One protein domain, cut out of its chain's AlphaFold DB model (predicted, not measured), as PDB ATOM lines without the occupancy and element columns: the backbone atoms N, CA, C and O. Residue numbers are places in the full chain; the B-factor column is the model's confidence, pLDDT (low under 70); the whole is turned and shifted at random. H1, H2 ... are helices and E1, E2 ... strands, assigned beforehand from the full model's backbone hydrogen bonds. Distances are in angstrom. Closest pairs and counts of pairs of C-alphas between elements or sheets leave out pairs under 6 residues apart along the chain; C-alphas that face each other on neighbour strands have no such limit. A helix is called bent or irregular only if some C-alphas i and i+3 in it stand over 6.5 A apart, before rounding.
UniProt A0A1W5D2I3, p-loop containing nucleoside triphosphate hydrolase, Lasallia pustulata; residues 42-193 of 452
ATOM      1  N   THR A  42       7.506 -11.823  17.909       91.06
ATOM      2  CA  THR A  42       8.038 -12.521  16.731       91.06
ATOM      3  C   THR A  42       8.536 -11.503  15.711       91.06
ATOM      4  O   THR A  42       8.064 -10.367  15.691       91.06
ATOM      5  N   PHE A  43       9.474 -11.902  14.851       89.19
ATOM      6  CA  PHE A  43      10.062 -11.003  13.854       89.19
ATOM      7  C   PHE A  43       9.007 -10.376  12.922       89.19
ATOM      8  O   PHE A  43       9.008  -9.166  12.726       89.19
ATOM      9  N   ASP A  44       8.027 -11.162  12.468       86.00
ATOM     10  CA  ASP A  44       6.953 -10.698  11.570       86.00
ATOM     11  C   ASP A  44       6.054  -9.608  12.182       86.00
ATOM     12  O   ASP A  44       5.386  -8.858  11.471       86.00
ATOM     13  N   LEU A  45       6.004  -9.532  13.515       87.25
ATOM     14  CA  LEU A  45       5.177  -8.581  14.262       87.25
ATOM     15  C   LEU A  45       5.993  -7.438  14.867       87.25
ATOM     16  O   LEU A  45       5.448  -6.630  15.618       87.25
ATOM     17  N   LEU A  46       7.286  -7.347  14.547       87.00
ATOM     18  CA  LEU A  46       8.179  -6.362  15.146       87.00
ATOM     19  C   LEU A  46       7.776  -4.926  14.793       87.00
ATOM     20  O   LEU A  46       7.846  -4.043  15.644       87.00
ATOM     21  N   TRP A  47       7.256  -4.700  13.584       84.94
ATOM     22  CA  TRP A  47       6.719  -3.398  13.171       84.94
ATOM     23  C   TRP A  47       5.608  -2.884  14.102       84.94
ATOM     24  O   TRP A  47       5.473  -1.680  14.283       84.94
ATOM     25  N   ALA A  48       4.828  -3.778  14.722       86.25
ATOM     26  CA  ALA A  48       3.731  -3.402  15.611       86.25
ATOM     27  C   ALA A  48       4.204  -3.042  17.031       86.25
ATOM     28  O   ALA A  48       3.438  -2.468  17.806       86.25
ATOM     29  N   LEU A  49       5.451  -3.382  17.382       87.94
ATOM     30  CA  LEU A  49       6.061  -3.032  18.665       87.94
ATOM     31  C   LEU A  49       6.470  -1.552  18.717       87.94
ATOM     32  O   LEU A  49       6.398  -0.934  19.782       87.94
ATOM     33  N   PHE A  50       6.902  -1.004  17.579       88.00
ATOM     34  CA  PHE A  50       7.480   0.328  17.450       88.00
ATOM     35  C   PHE A  50       6.431   1.345  16.989       88.00
ATOM     36  O   PHE A  50       6.076   1.406  15.813       88.00
ATOM     37  N   LYS A  51       5.933   2.166  17.921       85.06
ATOM     38  CA  LYS A  51       5.066   3.302  17.595       85.06
ATOM     39  C   LYS A  51       5.926   4.541  17.342       85.06
ATOM     40  O   LYS A  51       6.834   4.823  18.116       85.06
ATOM     41  N   SER A  52       5.626   5.292  16.282       84.56
ATOM     42  CA  SER A  52       6.305   6.569  16.006       84.56
ATOM     43  C   SER A  52       6.193   7.529  17.201       84.56
ATOM     44  O   SER A  52       5.186   7.509  17.920       84.56
ATOM     45  N   ASN A  53       7.232   8.343  17.407       85.25
ATOM     46  CA  ASN A  53       7.425   9.257  18.536       85.25
ATOM     47  C   ASN A  53       7.553   8.592  19.916       85.25
ATOM     48  O   ASN A  53       7.531   9.289  20.929       85.25
ATOM     49  N   GLU A  54       7.690   7.269  19.988       90.31
ATOM     50  CA  GLU A  54       7.935   6.568  21.248       90.31
ATOM     51  C   GLU A  54       9.429   6.593  21.615       90.31
ATOM     52  O   GLU A  54      10.299   6.553  20.742       90.31
ATOM     53  N   ILE A  55       9.734   6.641  22.915       92.44
ATOM     54  CA  ILE A  55      11.110   6.571  23.411       92.44
ATOM     55  C   ILE A  55      11.591   5.119  23.367       92.44
ATOM     56  O   ILE A  55      10.987   4.210  23.951       92.44
ATOM     57  N   VAL A  56      12.703   4.905  22.676       93.62
ATOM     58  CA  VAL A  56      13.318   3.595  22.477       93.62
ATOM     59  C   VAL A  56      14.603   3.509  23.281       93.62
ATOM     60  O   VAL A  56      15.443   4.402  23.235       93.62
ATOM     61  N   TYR A  57      14.749   2.402  24.001       93.81
ATOM     62  CA  TYR A  57      15.970   2.010  24.681       93.81
ATOM     63  C   TYR A  57      16.913   1.276  23.724       93.81
ATOM     64  O   TYR A  57      16.484   0.415  22.950       93.81
ATOM     65  N   ALA A  58      18.205   1.567  23.839       91.69
ATOM     66  CA  ALA A  58      19.285   0.806  23.226       91.69
ATOM     67  C   ALA A  58      20.562   0.879  24.081       91.69
ATOM     68  O   ALA A  58      20.780   1.882  24.757       91.69
ATOM     69  N   PRO A  59      21.449  -0.124  24.035       88.50
ATOM     70  CA  PRO A  59      22.763  -0.039  24.659       88.50
ATOM     71  C   PRO A  59      23.699   0.867  23.846       88.50
ATOM     72  O   PRO A  59      23.743   0.821  22.613       88.50
ATOM     73  N   THR A  60      24.507   1.676  24.528       83.81
ATOM     74  CA  THR A  60      25.528   2.511  23.887       83.81
ATOM     75  C   THR A  60      26.669   1.620  23.420       83.81
ATOM     76  O   THR A  60      27.316   0.947  24.221       83.81
ATOM     77  N   TYR A  61      26.917   1.582  22.108       78.75
ATOM     78  CA  TYR A  61      27.998   0.780  21.522       78.75
ATOM     79  C   TYR A  61      27.968  -0.700  21.952       78.75
ATOM     80  O   TYR A  61      29.008  -1.284  22.255       78.75
ATOM     81  N   ASN A  62      26.769  -1.294  22.015       76.62
ATOM     82  CA  ASN A  62      26.531  -2.673  22.471       76.62
ATOM     83  C   ASN A  62      27.015  -2.963  23.904       76.62
ATOM     84  O   ASN A  62      27.274  -4.111  24.253       76.62
ATOM     85  N   THR A  63      27.156  -1.930  24.738       77.69
ATOM     86  CA  THR A  63      27.466  -2.073  26.161       77.69
ATOM     87  C   THR A  63      26.171  -1.954  26.955       77.69
ATOM     88  O   THR A  63      25.591  -0.874  27.010       77.69
ATOM     89  N   GLU A  64      25.709  -3.063  27.536       75.19
ATOM     90  CA  GLU A  64      24.458  -3.103  28.314       75.19
ATOM     91  C   GLU A  64      24.500  -2.177  29.540       75.19
ATOM     92  O   GLU A  64      23.485  -1.572  29.876       75.19
ATOM     93  N   ASP A  65      25.685  -1.998  30.133       78.81
ATOM     94  CA  ASP A  65      25.907  -1.122  31.292       78.81
ATOM     95  C   ASP A  65      25.744   0.376  30.976       78.81
ATOM     96  O   ASP A  65      25.632   1.188  31.889       78.81
ATOM     97  N   GLU A  66      25.732   0.754  29.694       85.00
ATOM     98  CA  GLU A  66      25.672   2.150  29.256       85.00
ATOM     99  C   GLU A  66      24.383   2.390  28.465       85.00
ATOM    100  O   GLU A  66      24.383   2.377  27.226       85.00
ATOM    101  N   PRO A  67      23.245   2.582  29.152       89.44
ATOM    102  CA  PRO A  67      21.949   2.686  28.507       89.44
ATOM    103  C   PRO A  67      21.847   3.955  27.664       89.44
ATOM    104  O   PRO A  67      22.387   4.994  28.016       89.44
ATOM    105  N   ARG A  68      21.098   3.931  26.569       90.88
ATOM    106  CA  ARG A  68      20.774   5.105  25.754       90.88
ATOM    107  C   ARG A  68      19.288   5.106  25.437       90.88
ATOM    108  O   ARG A  68      18.703   4.052  25.196       90.88
ATOM    109  N   ALA A  69      18.707   6.299  25.373       93.00
ATOM    110  CA  ALA A  69      17.377   6.512  24.833       93.00
ATOM    111  C   ALA A  69      17.422   7.458  23.629       93.00
ATOM    112  O   ALA A  69      18.329   8.282  23.496       93.00
ATOM    113  N   PHE A  70      16.467   7.287  22.723       93.31
ATOM    114  CA  PHE A  70      16.236   8.167  21.582       93.31
ATOM    115  C   PHE A  70      14.754   8.122  21.200       93.31
ATOM    116  O   PHE A  70      14.045   7.168  21.535       93.31
ATOM    117  N   LYS A  71      14.278   9.153  20.510       93.44
ATOM    118  CA  LYS A  71      12.901   9.245  20.027       93.44
ATOM    119  C   LYS A  71      12.793   8.565  18.667       93.44
ATOM    120  O   LYS A  71      13.584   8.852  17.775       93.44
ATOM    121  N   LEU A  72      11.852   7.638  18.518       92.31
ATOM    122  CA  LEU A  72      11.667   6.903  17.269       92.31
ATOM    123  C   LEU A  72      11.033   7.786  16.190       92.31
ATOM    124  O   LEU A  72       9.921   8.281  16.384       92.31
ATOM    125  N   ASP A  73      11.667   7.849  15.022       89.00
ATOM    126  CA  ASP A  73      11.077   8.462  13.832       89.00
ATOM    127  C   ASP A  73      10.239   7.405  13.097       89.00
ATOM    128  O   ASP A  73       9.007   7.501  13.021       89.00
ATOM    129  N   TYR A  74      10.895   6.337  12.627       85.81
ATOM    130  CA  TYR A  74      10.256   5.226  11.926       85.81
ATOM    131  C   TYR A  74      11.060   3.921  12.020       85.81
ATOM    132  O   TYR A  74      12.251   3.898  12.328       85.81
ATOM    133  N   ALA A  75      10.380   2.809  11.738       88.31
ATOM    134  CA  ALA A  75      10.970   1.481  11.633       88.31
ATOM    135  C   ALA A  75      10.637   0.891  10.258       88.31
ATOM    136  O   ALA A  75       9.468   0.853   9.872       88.31
ATOM    137  N   SER A  76      11.645   0.425   9.520       88.94
ATOM    138  CA  SER A  76      11.480  -0.143   8.175       88.94
ATOM    139  C   SER A  76      12.046  -1.559   8.088       88.94
ATOM    140  O   SER A  76      13.070  -1.873   8.696       88.94
ATOM    141  N   LEU A  77      11.357  -2.433   7.348       90.38
ATOM    142  CA  LEU A  77      11.856  -3.766   7.015       90.38
ATOM    143  C   LEU A  77      12.740  -3.657   5.772       90.38
ATOM    144  O   LEU A  77      12.281  -3.200   4.728       90.38
ATOM    145  N   ASN A  78      13.980  -4.109   5.891       89.81
ATOM    146  CA  ASN A  78      14.959  -4.130   4.818       89.81
ATOM    147  C   ASN A  78      15.444  -5.561   4.573       89.81
ATOM    148  O   ASN A  78      15.375  -6.420   5.449       89.81
ATOM    149  N   ASN A  79      15.951  -5.808   3.369       89.69
ATOM    150  CA  ASN A  79      16.539  -7.083   2.984       89.69
ATOM    151  C   ASN A  79      17.938  -6.835   2.413       89.69
ATOM    152  O   ASN A  79      18.141  -5.926   1.606       89.69
ATOM    153  N   SER A  80      18.908  -7.641   2.838       86.69
ATOM    154  CA  SER A  80      20.252  -7.658   2.268       86.69
ATOM    155  C   SER A  80      20.610  -9.066   1.816       86.69
ATOM    156  O   SER A  80      20.405 -10.031   2.548       86.69
ATOM    157  N   LEU A  81      21.262  -9.170   0.655       79.06
ATOM    158  CA  LEU A  81      21.767 -10.436   0.113       79.06
ATOM    159  C   LEU A  81      22.699 -11.184   1.082       79.06
ATOM    160  O   LEU A  81      22.758 -12.408   1.043       79.06
ATOM    161  N   LEU A  82      23.423 -10.463   1.946       78.44
ATOM    162  CA  LEU A  82      24.375 -11.049   2.896       78.44
ATOM    163  C   LEU A  82      23.760 -11.342   4.271       78.44
ATOM    164  O   LEU A  82      24.163 -12.306   4.917       78.44
ATOM    165  N   LYS A  83      22.822 -10.506   4.739       72.94
ATOM    166  CA  LYS A  83      22.276 -10.564   6.111       72.94
ATOM    167  C   LYS A  83      20.839 -11.090   6.201       72.94
ATOM    168  O   LYS A  83      20.365 -11.349   7.301       72.94
ATOM    169  N   GLY A  84      20.159 -11.274   5.071       87.25
ATOM    170  CA  GLY A  84      18.739 -11.613   5.028       87.25
ATOM    171  C   GLY A  84      17.848 -10.423   5.387       87.25
ATOM    172  O   GLY A  84      18.229  -9.270   5.174       87.25
ATOM    173  N   ASP A  85      16.659 -10.715   5.911       89.31
ATOM    174  CA  ASP A  85      15.713  -9.703   6.386       89.31
ATOM    175  C   ASP A  85      16.178  -9.100   7.721       89.31
ATOM    176  O   ASP A  85      16.613  -9.808   8.632       89.31
ATOM    177  N   TYR A  86      16.070  -7.783   7.863       91.69
ATOM    178  CA  TYR A  86      16.367  -7.069   9.103       91.69
ATOM    179  C   TYR A  86      15.495  -5.822   9.230       91.69
ATOM    180  O   TYR A  86      15.120  -5.198   8.239       91.69
ATOM    181  N   TYR A  87      15.185  -5.435  10.464       90.44
ATOM    182  CA  TYR A  87      14.517  -4.166  10.731       90.44
ATOM    183  C   TYR A  87      15.544  -3.078  11.003       90.44
ATOM    184  O   TYR A  87      16.434  -3.253  11.836       90.44
ATOM    185  N   THR A  88      15.387  -1.944  10.335       91.50
ATOM    186  CA  THR A  88      16.123  -0.719  10.629       91.50
ATOM    187  C   THR A  88      15.241   0.185  11.477       91.50
ATOM    188  O   THR A  88      14.119   0.504  11.091       91.50
ATOM    189  N   ILE A  89      15.755   0.576  12.638       92.12
ATOM    190  CA  ILE A  89      15.100   1.452  13.605       92.12
ATOM    191  C   ILE A  89      15.821   2.794  13.561       92.12
ATOM    192  O   ILE A  89      16.991   2.876  13.946       92.12
ATOM    193  N   GLU A  90      15.135   3.823  13.073       90.62
ATOM    194  CA  GLU A  90      15.671   5.178  12.960       90.62
ATOM    195  C   GLU A  90      15.003   6.118  13.948       90.62
ATOM    196  O   GLU A  90      13.807   6.022  14.236       90.62
ATOM    197  N   GLY A  91      15.792   7.040  14.480       90.62
ATOM    198  CA  GLY A  91      15.280   8.036  15.395       90.62
ATOM    199  C   GLY A  91      16.239   9.178  15.641       90.62
ATOM    200  O   GLY A  91      17.366   9.196  15.141       90.62
ATOM    201  N   CYS A  92      15.782  10.114  16.458       90.00
ATOM    202  CA  CYS A  92      16.506  11.318  16.815       90.00
ATOM    203  C   CYS A  92      16.835  11.369  18.313       90.00
ATOM    204  O   CYS A  92      16.149  10.795  19.161       90.00
ATOM    205  N   TYR A  93      17.939  12.025  18.646       90.69
ATOM    206  CA  TYR A  93      18.425  12.209  20.011       90.69
ATOM    207  C   TYR A  93      19.092  13.577  20.134       90.69
ATOM    208  O   TYR A  93      19.536  14.138  19.133       90.69
ATOM    209  N   GLN A  94      19.193  14.114  21.344       88.69
ATOM    210  CA  GLN A  94      19.761  15.441  21.534       88.69
ATOM    211  C   GLN A  94      21.288  15.388  21.621       88.69
ATOM    212  O   GLN A  94      21.861  14.642  22.415       88.69
ATOM    213  N   GLU A  95      21.960  16.195  20.808       86.50
ATOM    214  CA  GLU A  95      23.416  16.260  20.698       86.50
ATOM    215  C   GLU A  95      23.910  17.712  20.785       86.50
ATOM    216  O   GLU A  95      23.163  18.661  20.557       86.50
ATOM    217  N   PHE A  96      25.181  17.885  21.145       82.88
ATOM    218  CA  PHE A  96      25.841  19.183  21.254       82.88
ATOM    219  C   PHE A  96      26.973  19.264  20.231       82.88
ATOM    220  O   PHE A  96      27.840  18.386  20.189       82.88
ATOM    221  N   ASP A  97      26.981  20.305  19.401       73.62
ATOM    222  CA  ASP A  97      28.004  20.486  18.366       73.62
ATOM    223  C   ASP A  97      29.227  21.301  18.799       73.62
ATOM    224  O   ASP A  97      30.161  21.466  18.011       73.62
ATOM    225  N   GLY A  98      29.247  21.777  20.046       70.69
ATOM    226  CA  GLY A  98      30.260  22.707  20.544       70.69
ATOM    227  C   GLY A  98      29.828  24.173  20.475       70.69
ATOM    228  O   GLY A  98      30.517  25.022  21.023       70.69
ATOM    229  N   LYS A  99      28.695  24.493  19.845       72.62
ATOM    230  CA  LYS A  99      28.114  25.845  19.779       72.62
ATOM    231  C   LYS A  99      26.672  25.856  20.287       72.62
ATOM    232  O   LYS A  99      26.328  26.638  21.173       72.62
ATOM    233  N   ALA A 100      25.842  24.961  19.771       78.00
ATOM    234  CA  ALA A 100      24.433  24.811  20.081       78.00
ATOM    235  C   ALA A 100      24.058  23.336  20.308       78.00
ATOM    236  O   ALA A 100      24.747  22.400  19.893       78.00
ATOM    237  N   PHE A 101      22.947  23.134  21.009       83.06
ATOM    238  CA  PHE A 101      22.295  21.831  21.052       83.06
ATOM    239  C   PHE A 101      21.407  21.675  19.818       83.06
ATOM    240  O   PHE A 101      20.850  22.657  19.333       83.06
ATOM    241  N   GLY A 102      21.267  20.449  19.325       82.81
ATOM    242  CA  GLY A 102      20.343  20.117  18.247       82.81
ATOM    243  C   GLY A 102      20.051  18.622  18.195       82.81
ATOM    244  O   GLY A 102      20.522  17.854  19.034       82.81
ATOM    245  N   MET A 103      19.297  18.198  17.182       84.31
ATOM    246  CA  MET A 103      18.900  16.798  17.022       84.31
ATOM    247  C   MET A 103      19.874  16.035  16.122       84.31
ATOM    248  O   MET A 103      20.044  16.369  14.949       84.31
ATOM    249  N   GLY A 104      20.486  14.987  16.668       83.31
ATOM    250  CA  GLY A 104      21.247  13.990  15.929       83.31
ATOM    251  C   GLY A 104      20.387  12.786  15.536       83.31
ATOM    252  O   GLY A 104      19.449  12.434  16.241       83.31
ATOM    253  N   ASN A 105      20.719  12.121  14.427       86.94
ATOM    254  CA  ASN A 105      20.051  10.898  13.975       86.94
ATOM    255  C   ASN A 105      20.796   9.648  14.454       86.94
ATOM    256  O   ASN A 105      22.028   9.624  14.491       86.94
ATOM    257  N   VAL A 106      20.064   8.587  14.763       87.75
ATOM    258  CA  VAL A 106      20.598   7.262  15.071       87.75
ATOM    259  C   VAL A 106      19.882   6.205  14.255       87.75
ATOM    260  O   VAL A 106      18.673   6.269  14.061       87.75
ATOM    261  N   GLN A 107      20.650   5.221  13.799       89.94
ATOM    262  CA  GLN A 107      20.155   4.079  13.053       89.94
ATOM    263  C   GLN A 107      20.651   2.803  13.733       89.94
ATOM    264  O   GLN A 107      21.856   2.587  13.872       89.94
ATOM    265  N   LEU A 108      19.716   1.966  14.180       90.12
ATOM    266  CA  LEU A 108      19.985   0.658  14.769       90.12
ATOM    267  C   LEU A 108      19.369  -0.435  13.902       90.12
ATOM    268  O   LEU A 108      18.402  -0.199  13.183       90.12
ATOM    269  N   THR A 109      19.926  -1.642  13.972       90.69
ATOM    270  CA  THR A 109      19.433  -2.782  13.189       90.69
ATOM    271  C   THR A 109      19.088  -3.950  14.100       90.69
ATOM    272  O   THR A 109      19.830  -4.260  15.030       90.69
ATOM    273  N   ILE A 110      17.948  -4.586  13.835       91.38
ATOM    274  CA  ILE A 110      17.515  -5.825  14.477       91.38
ATOM    275  C   ILE A 110      17.527  -6.917  13.410       91.38
ATOM    276  O   ILE A 110      16.734  -6.888  12.467       91.38
ATOM    277  N   GLU A 111      18.435  -7.879  13.562       91.12
ATOM    278  CA  GLU A 111      18.557  -9.026  12.661       91.12
ATOM    279  C   GLU A 111      17.362  -9.981  12.794       91.12
ATOM    280  O   GLU A 111      16.766 -10.107  13.873       91.12
ATOM    281  N   ALA A 112      17.021 -10.682  11.708       90.69
ATOM    282  CA  ALA A 112      15.980 -11.702  11.738       90.69
ATOM    283  C   ALA A 112      16.259 -12.787  12.783       90.69
ATOM    284  O   ALA A 112      17.351 -13.346  12.888       90.69
ATOM    285  N   PHE A 113      15.218 -13.137  13.535       91.06
ATOM    286  CA  PHE A 113      15.255 -14.206  14.525       91.06
ATOM    287  C   PHE A 113      14.056 -15.138  14.356       91.06
ATOM    288  O   PHE A 113      12.980 -14.738  13.912       91.06
ATOM    289  N   LYS A 114      14.243 -16.409  14.722       88.56
ATOM    290  CA  LYS A 114      13.211 -17.442  14.603       88.56
ATOM    291  C   LYS A 114      12.465 -17.624  15.923       88.56
ATOM    292  O   LYS A 114      13.086 -17.818  16.966       88.56
ATOM    293  N   GLY A 115      11.137 -17.640  15.844       88.88
ATOM    294  CA  GLY A 115      10.248 -17.888  16.980       88.88
ATOM    295  C   GLY A 115      10.092 -16.697  17.941       88.88
ATOM    296  O   GLY A 115      10.650 -15.625  17.707       88.88
ATOM    297  N   PRO A 116       9.295 -16.861  19.015       90.12
ATOM    298  CA  PRO A 116       9.047 -15.796  19.983       90.12
ATOM    299  C   PRO A 116      10.281 -15.517  20.850       90.12
ATOM    300  O   PRO A 116      10.763 -16.407  21.554       90.12
ATOM    301  N   ARG A 117      10.754 -14.267  20.856       93.44
ATOM    302  CA  ARG A 117      11.877 -13.792  21.682       93.44
ATOM    303  C   ARG A 117      11.376 -12.781  22.725       93.44
ATOM    304  O   ARG A 117      10.441 -12.040  22.427       93.44
ATOM    305  N   PRO A 118      11.943 -12.732  23.947       92.38
ATOM    306  CA  PRO A 118      11.642 -11.656  24.892       92.38
ATOM    307  C   PRO A 118      11.992 -10.283  24.307       92.38
ATOM    308  O   PRO A 118      13.069 -10.115  23.737       92.38
ATOM    309  N   ILE A 119      11.113  -9.297  24.504       91.81
ATOM    310  CA  ILE A 119      11.311  -7.921  24.009       91.81
ATOM    311  C   ILE A 119      12.585  -7.302  24.602       91.81
ATOM    312  O   ILE A 119      13.337  -6.645  23.893       91.81
ATOM    313  N   SER A 120      12.881  -7.592  25.873       89.12
ATOM    314  CA  SER A 120      14.091  -7.115  26.554       89.12
ATOM    315  C   SER A 120      15.398  -7.708  26.013       89.12
ATOM    316  O   SER A 120      16.463  -7.257  26.399       89.12
ATOM    317  N   GLY A 121      15.330  -8.765  25.195       86.75
ATOM    318  CA  GLY A 121      16.498  -9.391  24.563       86.75
ATOM    319  C   GLY A 121      16.754  -8.896  23.137       86.75
ATOM    320  O   GLY A 121      17.515  -9.522  22.398       86.75
ATOM    321  N   LEU A 122      16.054  -7.844  22.707       88.94
ATOM    322  CA  LEU A 122      16.303  -7.172  21.438       88.94
ATOM    323  C   LEU A 122      17.403  -6.121  21.618       88.94
ATOM    324  O   LEU A 122      17.507  -5.511  22.677       88.94
ATOM    325  N   GLY A 123      18.188  -5.872  20.565       84.69
ATOM    326  CA  GLY A 123      19.229  -4.835  20.583       84.69
ATOM    327  C   GLY A 123      18.679  -3.416  20.777       84.69
ATOM    328  O   GLY A 123      19.401  -2.537  21.231       84.69
ATOM    329  N   CYS A 124      17.401  -3.193  20.476       91.25
ATOM    330  CA  CYS A 124      16.659  -2.011  20.893       91.25
ATOM    331  C   CYS A 124      15.169  -2.344  21.034       91.25
ATOM    332  O   CYS A 124      14.645  -3.224  20.343       91.25
ATOM    333  N   PHE A 125      14.486  -1.671  21.955       93.00
ATOM    334  CA  PHE A 125      13.063  -1.880  22.219       93.00
ATOM    335  C   PHE A 125      12.450  -0.662  22.922       93.00
ATOM    336  O   PHE A 125      13.179   0.126  23.523       93.00
ATOM    337  N   PRO A 126      11.120  -0.475  22.882       92.81
ATOM    338  CA  PRO A 126      10.491   0.659  23.551       92.81
ATOM    339  C   PRO A 126      10.734   0.651  25.064       92.81
ATOM    340  O   PRO A 126      10.558  -0.388  25.711       92.81
ATOM    341  N   LEU A 127      11.094   1.808  25.629       90.88
ATOM    342  CA  LEU A 127      11.580   1.946  27.009       90.88
ATOM    343  C   LEU A 127      10.628   1.305  28.033       90.88
ATOM    344  O   LEU A 127      11.084   0.648  28.967       90.88
ATOM    345  N   ARG A 128       9.306   1.397  27.818       90.38
ATOM    346  CA  ARG A 128       8.241   0.808  28.665       90.38
ATOM    347  C   ARG A 128       8.389  -0.690  28.965       90.38
ATOM    348  O   ARG A 128       7.817  -1.173  29.938       90.38
ATOM    349  N   TYR A 129       9.107  -1.438  28.127       88.88
ATOM    350  CA  TYR A 129       9.325  -2.877  28.315       88.88
ATOM    351  C   TYR A 129      10.588  -3.202  29.121       88.88
ATOM    352  O   TYR A 129      10.844  -4.378  29.403       88.88
ATOM    353  N   HIS A 130      11.363  -2.190  29.515       89.38
ATOM    354  CA  HIS A 130      12.490  -2.350  30.423       89.38
ATOM    355  C   HIS A 130      12.008  -2.794  31.815       89.38
ATOM    356  O   HIS A 130      10.926  -2.410  32.259       89.38
ATOM    357  N   ARG A 131      12.801  -3.622  32.514       87.38
ATOM    358  CA  ARG A 131      12.430  -4.147  33.846       87.38
ATOM    359  C   ARG A 131      12.256  -3.020  34.862       87.38
ATOM    360  O   ARG A 131      11.250  -2.993  35.561       87.38
ATOM    361  N   ASP A 132      13.187  -2.072  34.841       89.62
ATOM    362  CA  ASP A 132      13.255  -0.937  35.762       89.62
ATOM    363  C   ASP A 132      13.049   0.391  35.018       89.62
ATOM    364  O   ASP A 132      13.896   1.275  35.076       89.62
ATOM    365  N   HIS A 133      11.952   0.516  34.257       89.25
ATOM    366  CA  HIS A 133      11.643   1.711  33.452       89.25
ATOM    367  C   HIS A 133      11.820   3.021  34.230       89.25
ATOM    368  O   HIS A 133      12.561   3.890  33.795       89.25
ATOM    369  N   ALA A 134      11.176   3.143  35.395       90.81
ATOM    370  CA  ALA A 134      11.170   4.385  36.170       90.81
ATOM    371  C   ALA A 134      12.563   4.768  36.695       90.81
ATOM    372  O   ALA A 134      12.929   5.938  36.691       90.81
ATOM    373  N   LYS A 135      13.354   3.777  37.126       92.50
ATOM    374  CA  LYS A 135      14.726   4.011  37.592       92.50
ATOM    375  C   LYS A 135      15.623   4.433  36.430       92.50
ATOM    376  O   LYS A 135      16.363   5.400  36.547       92.50
ATOM    377  N   LEU A 136      15.511   3.730  35.306       90.56
ATOM    378  CA  LEU A 136      16.285   4.013  34.106       90.56
ATOM    379  C   LEU A 136      15.966   5.401  33.535       90.56
ATOM    380  O   LEU A 136      16.868   6.119  33.119       90.56
ATOM    381  N   GLU A 137      14.694   5.792  33.540       92.12
ATOM    382  CA  GLU A 137      14.243   7.119  33.125       92.12
ATOM    383  C   GLU A 137      14.893   8.221  33.974       92.12
ATOM    384  O   GLU A 137      15.474   9.158  33.429       92.12
ATOM    385  N   GLN A 138      14.899   8.062  35.302       92.06
ATOM    386  CA  GLN A 138      15.569   8.995  36.213       92.06
ATOM    387  C   GLN A 138      17.084   9.061  35.974       92.06
ATOM    388  O   GLN A 138      17.636  10.155  35.864       92.06
ATOM    389  N   GLU A 139      17.755   7.915  35.832       91.38
ATOM    390  CA  GLU A 139      19.198   7.851  35.554       91.38
ATOM    391  C   GLU A 139      19.560   8.549  34.233       91.38
ATOM    392  O   GLU A 139      20.544   9.294  34.159       91.38
ATOM    393  N   LEU A 140      18.752   8.344  33.190       91.31
ATOM    394  CA  LEU A 140      18.936   8.977  31.888       91.31
ATOM    395  C   LEU A 140      18.707  10.493  31.955       91.31
ATOM    396  O   LEU A 140      19.506  11.233  31.383       91.31
ATOM    397  N   ILE A 141      17.699  10.964  32.696       91.75
ATOM    398  CA  ILE A 141      17.455  12.399  32.915       91.75
ATOM    399  C   ILE A 141      18.614  13.038  33.691       91.75
ATOM    400  O   ILE A 141      19.123  14.089  33.299       91.75
ATOM    401  N   GLU A 142      19.080  12.414  34.776       91.06
ATOM    402  CA  GLU A 142      20.235  12.900  35.541       91.06
ATOM    403  C   GLU A 142      21.498  12.970  34.679       91.06
ATOM    404  O   GLU A 142      22.266  13.937  34.749       91.06
ATOM    405  N   ARG A 143      21.710  11.965  33.827       89.88
ATOM    406  CA  ARG A 143      22.795  11.976  32.850       89.88
ATOM    407  C   ARG A 143      22.609  13.084  31.815       89.88
ATOM    408  O   ARG A 143      23.580  13.769  31.507       89.88
ATOM    409  N   GLY A 144      21.397  13.293  31.311       88.88
ATOM    410  CA  GLY A 144      21.074  14.378  30.388       88.88
ATOM    411  C   GLY A 144      21.381  15.747  30.983       88.88
ATOM    412  O   GLY A 144      22.008  16.574  30.326       88.88
ATOM    413  N   LYS A 145      21.066  15.963  32.265       89.00
ATOM    414  CA  LYS A 145      21.439  17.182  33.003       89.00
ATOM    415  C   LYS A 145      22.955  17.355  33.095       89.00
ATOM    416  O   LYS A 145      23.464  18.455  32.883       89.00
ATOM    417  N   LYS A 146      23.701  16.270  33.351       87.19
ATOM    418  CA  LYS A 146      25.176  16.293  33.315       87.19
ATOM    419  C   LYS A 146      25.696  16.652  31.924       87.19
ATOM    420  O   LYS A 146      26.601  17.473  31.840       87.19
ATOM    421  N   PHE A 147      25.120  16.075  30.864       87.06
ATOM    422  CA  PHE A 147      25.472  16.362  29.471       87.06
ATOM    423  C   PHE A 147      25.181  17.819  29.097       87.06
ATOM    424  O   PHE A 147      26.049  18.490  28.548       87.06
ATOM    425  N   ALA A 148      24.015  18.345  29.472       84.94
ATOM    426  CA  ALA A 148      23.658  19.742  29.259       84.94
ATOM    427  C   ALA A 148      24.642  20.694  29.956       84.94
ATOM    428  O   ALA A 148      25.111  21.661  29.358       84.94
ATOM    429  N   ALA A 149      25.048  20.356  31.184       83.88
ATOM    430  CA  ALA A 149      26.061  21.096  31.925       83.88
ATOM    431  C   ALA A 149      27.470  21.003  31.306       83.88
ATOM    432  O   ALA A 149      28.371  21.701  31.771       83.88
ATOM    433  N   LEU A 150      27.717  20.138  30.308       78.69
ATOM    434  CA  LEU A 150      28.989  20.111  29.574       78.69
ATOM    435  C   LEU A 150      29.138  21.273  28.587       78.69
ATOM    436  O   LEU A 150      30.257  21.519  28.142       78.69
ATOM    437  N   LYS A 151      28.061  22.011  28.288       73.75
ATOM    438  CA  LYS A 151      28.126  23.276  27.553       73.75
ATOM    439  C   LYS A 151      28.863  24.307  28.415       73.75
ATOM    440  O   LYS A 151      28.269  24.950  29.273       73.75
ATOM    441  N   GLY A 152      30.180  24.403  28.242       68.00
ATOM    442  CA  GLY A 152      30.975  25.477  28.838       68.00
ATOM    443  C   GLY A 152      30.597  26.845  28.258       68.00
ATOM    444  O   GLY A 152      29.910  26.916  27.238       68.00
ATOM    445  N   GLU A 153      31.066  27.922  28.891       62.34
ATOM    446  CA  GLU A 153      30.734  29.313  28.528       62.34
ATOM    447  C   GLU A 153      31.073  29.651  27.065       62.34
ATOM    448  O   GLU A 153      30.319  30.357  26.402       62.34
ATOM    449  N   GLU A 154      32.144  29.061  26.525       60.44
ATOM    450  CA  GLU A 154      32.595  29.245  25.136       60.44
ATOM    451  C   GLU A 154      32.504  27.953  24.300       60.44
ATOM    452  O   GLU A 154      33.228  27.769  23.323       60.44
ATOM    453  N   GLY A 155      31.663  26.995  24.707       63.75
ATOM    454  CA  GLY A 155      31.525  25.706  24.011       63.75
ATOM    455  C   GLY A 155      32.629  24.683  24.303       63.75
ATOM    456  O   GLY A 155      32.516  23.523  23.905       63.75
ATOM    457  N   THR A 156      33.647  25.089  25.065       65.31
ATOM    458  CA  THR A 156      34.687  24.219  25.623       65.31
ATOM    459  C   THR A 156      34.522  24.113  27.132       65.31
ATOM    460  O   THR A 156      34.300  25.120  27.806       65.31
ATOM    461  N   LYS A 157      34.663  22.908  27.691       78.62
ATOM    462  CA  LYS A 157      34.622  22.692  29.143       78.62
ATOM    463  C   LYS A 157      35.871  21.988  29.644       78.62
ATOM    464  O   LYS A 157      36.210  20.904  29.183       78.62
ATOM    465  N   TYR A 158      36.507  22.580  30.646       77.25
ATOM    466  CA  TYR A 158      37.560  21.939  31.422       77.25
ATOM    467  C   TYR A 158      36.958  21.280  32.667       77.25
ATOM    468  O   TYR A 158      36.279  21.939  33.458       77.25
ATOM    469  N   CYS A 159      37.190  19.981  32.855       75.75
ATOM    470  CA  CYS A 159      36.745  19.259  34.043       75.75
ATOM    471  C   CYS A 159      37.692  18.114  34.417       75.75
ATOM    472  O   CYS A 159      38.497  17.646  33.617       75.75
ATOM    473  N   VAL A 160      37.607  17.658  35.666       77.75
ATOM    474  CA  VAL A 160      38.189  16.375  36.076       77.75
ATOM    475  C   VAL A 160      37.097  15.337  35.923       77.75
ATOM    476  O   VAL A 160      36.038  15.480  36.534       77.75
ATOM    477  N   GLN A 161      37.345  14.322  35.101       78.00
ATOM    478  CA  GLN A 161      36.355  13.298  34.823       78.00
ATOM    479  C   GLN A 161      36.868  11.935  35.266       78.00
ATOM    480  O   GLN A 161      37.986  11.540  34.938       78.00
ATOM    481  N   LYS A 162      36.007  11.224  35.993       79.56
ATOM    482  CA  LYS A 162      36.203   9.830  36.365       79.56
ATOM    483  C   LYS A 162      35.151   8.972  35.674       79.56
ATOM    484  O   LYS A 162      33.961   9.234  35.842       79.56
ATOM    485  N   GLY A 163      35.573   7.980  34.898       77.50
ATOM    486  CA  GLY A 163      34.666   7.089  34.175       77.50
ATOM    487  C   GLY A 163      35.261   6.526  32.891       77.50
ATOM    488  O   GLY A 163      36.454   6.646  32.635       77.50
ATOM    489  N   ILE A 164      34.420   5.907  32.068       78.31
ATOM    490  CA  ILE A 164      34.843   5.282  30.813       78.31
ATOM    491  C   ILE A 164      34.698   6.293  29.674       78.31
ATOM    492  O   ILE A 164      33.622   6.844  29.461       78.31
ATOM    493  N   ALA A 165      35.761   6.500  28.902       78.75
ATOM    494  CA  ALA A 165      35.658   7.102  27.580       78.75
ATOM    495  C   ALA A 165      35.694   6.056  26.479       78.75
ATOM    496  O   ALA A 165      36.319   4.998  26.585       78.75
ATOM    497  N   PHE A 166      35.076   6.439  25.370       77.38
ATOM    498  CA  PHE A 166      35.086   5.703  24.125       77.38
ATOM    499  C   PHE A 166      35.879   6.497  23.095       77.38
ATOM    500  O   PHE A 166      35.579   7.666  22.852       77.38
ATOM    501  N   TYR A 167      36.858   5.862  22.454       71.81
ATOM    502  CA  TYR A 167      37.453   6.399  21.236       71.81
ATOM    503  C   TYR A 167      37.219   5.428  20.083       71.81
ATOM    504  O   TYR A 167      37.462   4.223  20.185       71.81
ATOM    505  N   LYS A 168      36.703   5.952  18.970       64.44
ATOM    506  CA  LYS A 168      36.483   5.165  17.760       64.44
ATOM    507  C   LYS A 168      37.779   5.113  16.959       64.44
ATOM    508  O   LYS A 168      38.263   6.141  16.494       64.44
ATOM    509  N   LYS A 169      38.334   3.915  16.767       60.84
ATOM    510  CA  LYS A 169      39.490   3.672  15.895       60.84
ATOM    511  C   LYS A 169      39.036   2.796  14.734       60.84
ATOM    512  O   LYS A 169      38.814   1.601  14.897       60.84
ATOM    513  N   ARG A 170      38.904   3.391  13.544       65.62
ATOM    514  CA  ARG A 170      38.342   2.733  12.347       65.62
ATOM    515  C   ARG A 170      36.928   2.182  12.619       65.62
ATOM    516  O   ARG A 170      35.997   2.970  12.777       65.62
ATOM    517  N   HIS A 171      36.778   0.858  12.668       57.66
ATOM    518  CA  HIS A 171      35.512   0.161  12.916       57.66
ATOM    519  C   HIS A 171      35.337  -0.288  14.372       57.66
ATOM    520  O   HIS A 171      34.235  -0.693  14.732       57.66
ATOM    521  N   ASP A 172      36.373  -0.160  15.206       62.84
ATOM    522  CA  ASP A 172      36.346  -0.614  16.592       62.84
ATOM    523  C   ASP A 172      36.175   0.550  17.567       62.84
ATOM    524  O   ASP A 172      36.622   1.680  17.339       62.84
ATOM    525  N   ILE A 173      35.528   0.244  18.685       74.00
ATOM    526  CA  ILE A 173      35.293   1.176  19.780       74.00
ATOM    527  C   ILE A 173      36.146   0.710  20.942       74.00
ATOM    528  O   ILE A 173      35.944  -0.379  21.478       74.00
ATOM    529  N   VAL A 174      37.118   1.532  21.317       74.00
ATOM    530  CA  VAL A 174      38.016   1.213  22.418       74.00
ATOM    531  C   VAL A 174      37.557   1.943  23.668       74.00
ATOM    532  O   VAL A 174      37.282   3.143  23.637       74.00
ATOM    533  N   LYS A 175      37.480   1.190  24.766       77.12
ATOM    534  CA  LYS A 175      37.114   1.680  26.093       77.12
ATOM    535  C   LYS A 175      38.377   2.024  26.872       77.12
ATOM    536  O   LYS A 175      39.291   1.203  26.949       77.12
ATOM    537  N   VAL A 176      38.413   3.210  27.462       73.81
ATOM    538  CA  VAL A 176      39.513   3.673  28.314       73.81
ATOM    539  C   VAL A 176      38.925   4.157  29.624       73.81
ATOM    540  O   VAL A 176      38.008   4.971  29.618       73.81
ATOM    541  N   ASN A 177      39.443   3.658  30.743       73.69
ATOM    542  CA  ASN A 177      39.091   4.199  32.049       73.69
ATOM    543  C   ASN A 177      39.895   5.480  32.288       73.69
ATOM    544  O   ASN A 177      41.117   5.475  32.158       73.69
ATOM    545  N   ILE A 178      39.206   6.562  32.618       72.38
ATOM    546  CA  ILE A 178      39.775   7.883  32.854       72.38
ATOM    547  C   ILE A 178      39.573   8.229  34.324       72.38
ATOM    548  O   ILE A 178      38.474   8.090  34.855       72.38
ATOM    549  N   ASP A 179      40.637   8.716  34.955       75.94
ATOM    550  CA  ASP A 179      40.609   9.445  36.225       75.94
ATOM    551  C   ASP A 179      41.581  10.628  36.090       75.94
ATOM    552  O   ASP A 179      42.690  10.626  36.620       75.94
ATOM    553  N   SER A 180      41.239  11.582  35.216       68.12
ATOM    554  CA  SER A 180      42.152  12.664  34.837       68.12
ATOM    555  C   SER A 180      41.425  13.956  34.480       68.12
ATOM    556  O   SER A 180      40.204  14.018  34.324       68.12
ATOM    557  N   ARG A 181      42.210  15.025  34.348       74.19
ATOM    558  CA  ARG A 181      41.763  16.302  33.792       74.19
ATOM    559  C   ARG A 181      41.538  16.150  32.286       74.19
ATOM    560  O   ARG A 181      42.367  15.578  31.573       74.19
ATOM    561  N   VAL A 182      40.396  16.639  31.826       77.50
ATOM    562  CA  VAL A 182      39.906  16.512  30.459       77.50
ATOM    563  C   VAL A 182      39.371  17.865  30.002       77.50
ATOM    564  O   VAL A 182      38.700  18.578  30.749       77.50
ATOM    565  N   ILE A 183      39.674  18.215  28.759       79.06
ATOM    566  CA  ILE A 183      39.046  19.324  28.045       79.06
ATOM    567  C   ILE A 183      38.061  18.720  27.056       79.06
ATOM    568  O   ILE A 183      38.449  17.867  26.270       79.06
ATOM    569  N   ILE A 184      36.805  19.146  27.085       81.75
ATOM    570  CA  ILE A 184      35.765  18.742  26.138       81.75
ATOM    571  C   ILE A 184      35.553  19.906  25.172       81.75
ATOM    572  O   ILE A 184      35.028  20.940  25.576       81.75
ATOM    573  N   ASP A 185      35.975  19.732  23.920       79.06
ATOM    574  CA  ASP A 185      35.821  20.679  22.810       79.06
ATOM    575  C   ASP A 185      35.273  19.944  21.563       79.06
ATOM    576  O   ASP A 185      36.029  19.469  20.697       79.06
ATOM    577  N   PRO A 186      33.937  19.827  21.446       78.56
ATOM    578  CA  PRO A 186      33.304  19.178  20.302       78.56
ATOM    579  C   PRO A 186      33.544  19.930  18.982       78.56
ATOM    580  O   PRO A 186      33.614  19.300  17.920       78.56
ATOM    581  N   ALA A 187      33.704  21.258  19.029       74.75
ATOM    582  CA  ALA A 187      33.868  22.096  17.845       74.75
ATOM    583  C   ALA A 187      35.229  21.857  17.179       74.75
ATOM    584  O   ALA A 187      35.306  21.619  15.967       74.75
ATOM    585  N   THR A 188      36.311  21.848  17.962       71.69
ATOM    586  CA  THR A 188      37.643  21.509  17.449       71.69
ATOM    587  C   THR A 188      37.696  20.063  16.980       71.69
ATOM    588  O   THR A 188      38.268  19.801  15.922       71.69
ATOM    589  N   PHE A 189      37.055  19.128  17.684       73.69
ATOM    590  CA  PHE A 189      37.030  17.731  17.253       73.69
ATOM    591  C   PHE A 189      36.389  17.537  15.878       73.69
ATOM    592  O   PHE A 189      36.949  16.814  15.054       73.69
ATOM    593  N   ARG A 190      35.258  18.207  15.609       73.19
ATOM    594  CA  ARG A 190      34.589  18.196  14.294       73.19
ATOM    595  C   ARG A 190      35.494  18.747  13.193       73.19
ATOM    596  O   ARG A 190      35.576  18.165  12.117       73.19
ATOM    597  N   ARG A 191      36.211  19.838  13.479       70.75
ATOM    598  CA  ARG A 191      37.163  20.460  12.546       70.75
ATOM    599  C   ARG A 191      38.363  19.559  12.239       70.75
ATOM    600  O   ARG A 191      38.798  19.510  11.096       70.75
ATOM    601  N   VAL A 192      38.899  18.867  13.244       68.75
ATOM    602  CA  VAL A 192      40.060  17.970  13.089       68.75
ATOM    603  C   VAL A 192      39.663  16.641  12.440       68.75
ATOM    604  O   VAL A 192      40.453  16.067  11.695       68.75
ATOM    605  N   ASN A 193      38.437  16.165  12.676       64.94
ATOM    606  CA  ASN A 193      37.940  14.888  12.166       64.94
ATOM    607  C   ASN A 193      36.711  15.075  11.253       64.94
ATOM    608  O   ASN A 193      35.620  14.620  11.605       64.94
TER     609      ASN A 193
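This is residues 42 to 193 of the 452 residues of the protein "p-loop containing nucleoside triphosphate hydrolase" of Lasallia pustulata (UniProt A0A1W5D2I3). A strongly twisted sheet of four strands, E1 to E4, has the helix H2 across one face and the short helix H1 over another part of that face; a separate, sharply bent hairpin, E5 and E6, with H3 after it, makes a second part at one end. The printed part has 152 residues, with three named helices and six named strands in the order H1 E1 E2 E3 E4 H2 E5 E6 H3. The larger sheet runs E1 E2 E3 E4, antiparallel throughout, and the class is mixed, helices and strands. The whole is only just compact, close to loose, with a radius of gyration of the C-alphas of 17.5 A and spans of 50 by 37 by 28 A.

E1 is residues 55 to 60, 15.0 A long, and E2 residues 63 to 80, 25.6 A. E3, residues 84 to 96, measures 35.5 A and ends at C-alpha 96 (25.841, 19.183, 21.254); E4, residues 101 to 111, measures 32.2 A. H2 is residues 133 to 148, 22.1 A. E5, residues 157 to 169, measures 23.7 A, and E6, residues 172 to 184, 21.6 A. H1, residues 43 to 48, begins at C-alpha 43 (10.062, -11.003, 13.854); it is irregular, with C-alphas 44 and 47 7.5 A apart. H3, residues 186 to 192, ends at C-alpha 192 (40.060, 17.970, 13.089).

E1 to E4 form a meander, each strand the antiparallel neighbour of the one before. E2 bends by 150 degrees at residue 66; N 58 and O 68 of hairpin E1 and E2 are 2.9 A apart. Hairpin E2 and E3 has N 78 and O 86 at 2.8 A, and hairpin E3 and E4 has N 89 and O 108 at 2.8 A. H2 makes two layers with this sheet, a helix on one face, at a height over the sheet of 9.1 A; its closest C-alphas to E2 are Leu 140 and Arg 68, 7.5 A. H1 is on the same face. Hairpin E5 and E6 has N 165 and O 176 at 2.8 A, and both strands are apart from E1 to E4. Every O i to N i+4 pair is within hydrogen-bond range in H2 and H3; H1 has 0 of 2, and 2 of 3 O i to N i+3 pairs.

The C-alphas farthest apart, those of Gly 115 and Glu 154, are 52.8 A apart. The printed part has no cut. The link from E4 to H2, residues 112 to 132, is long. The mean pLDDT of the printed part is 83.3; residues 152 to 156, 168 to 172, 180 and 192 to 193 are under 70.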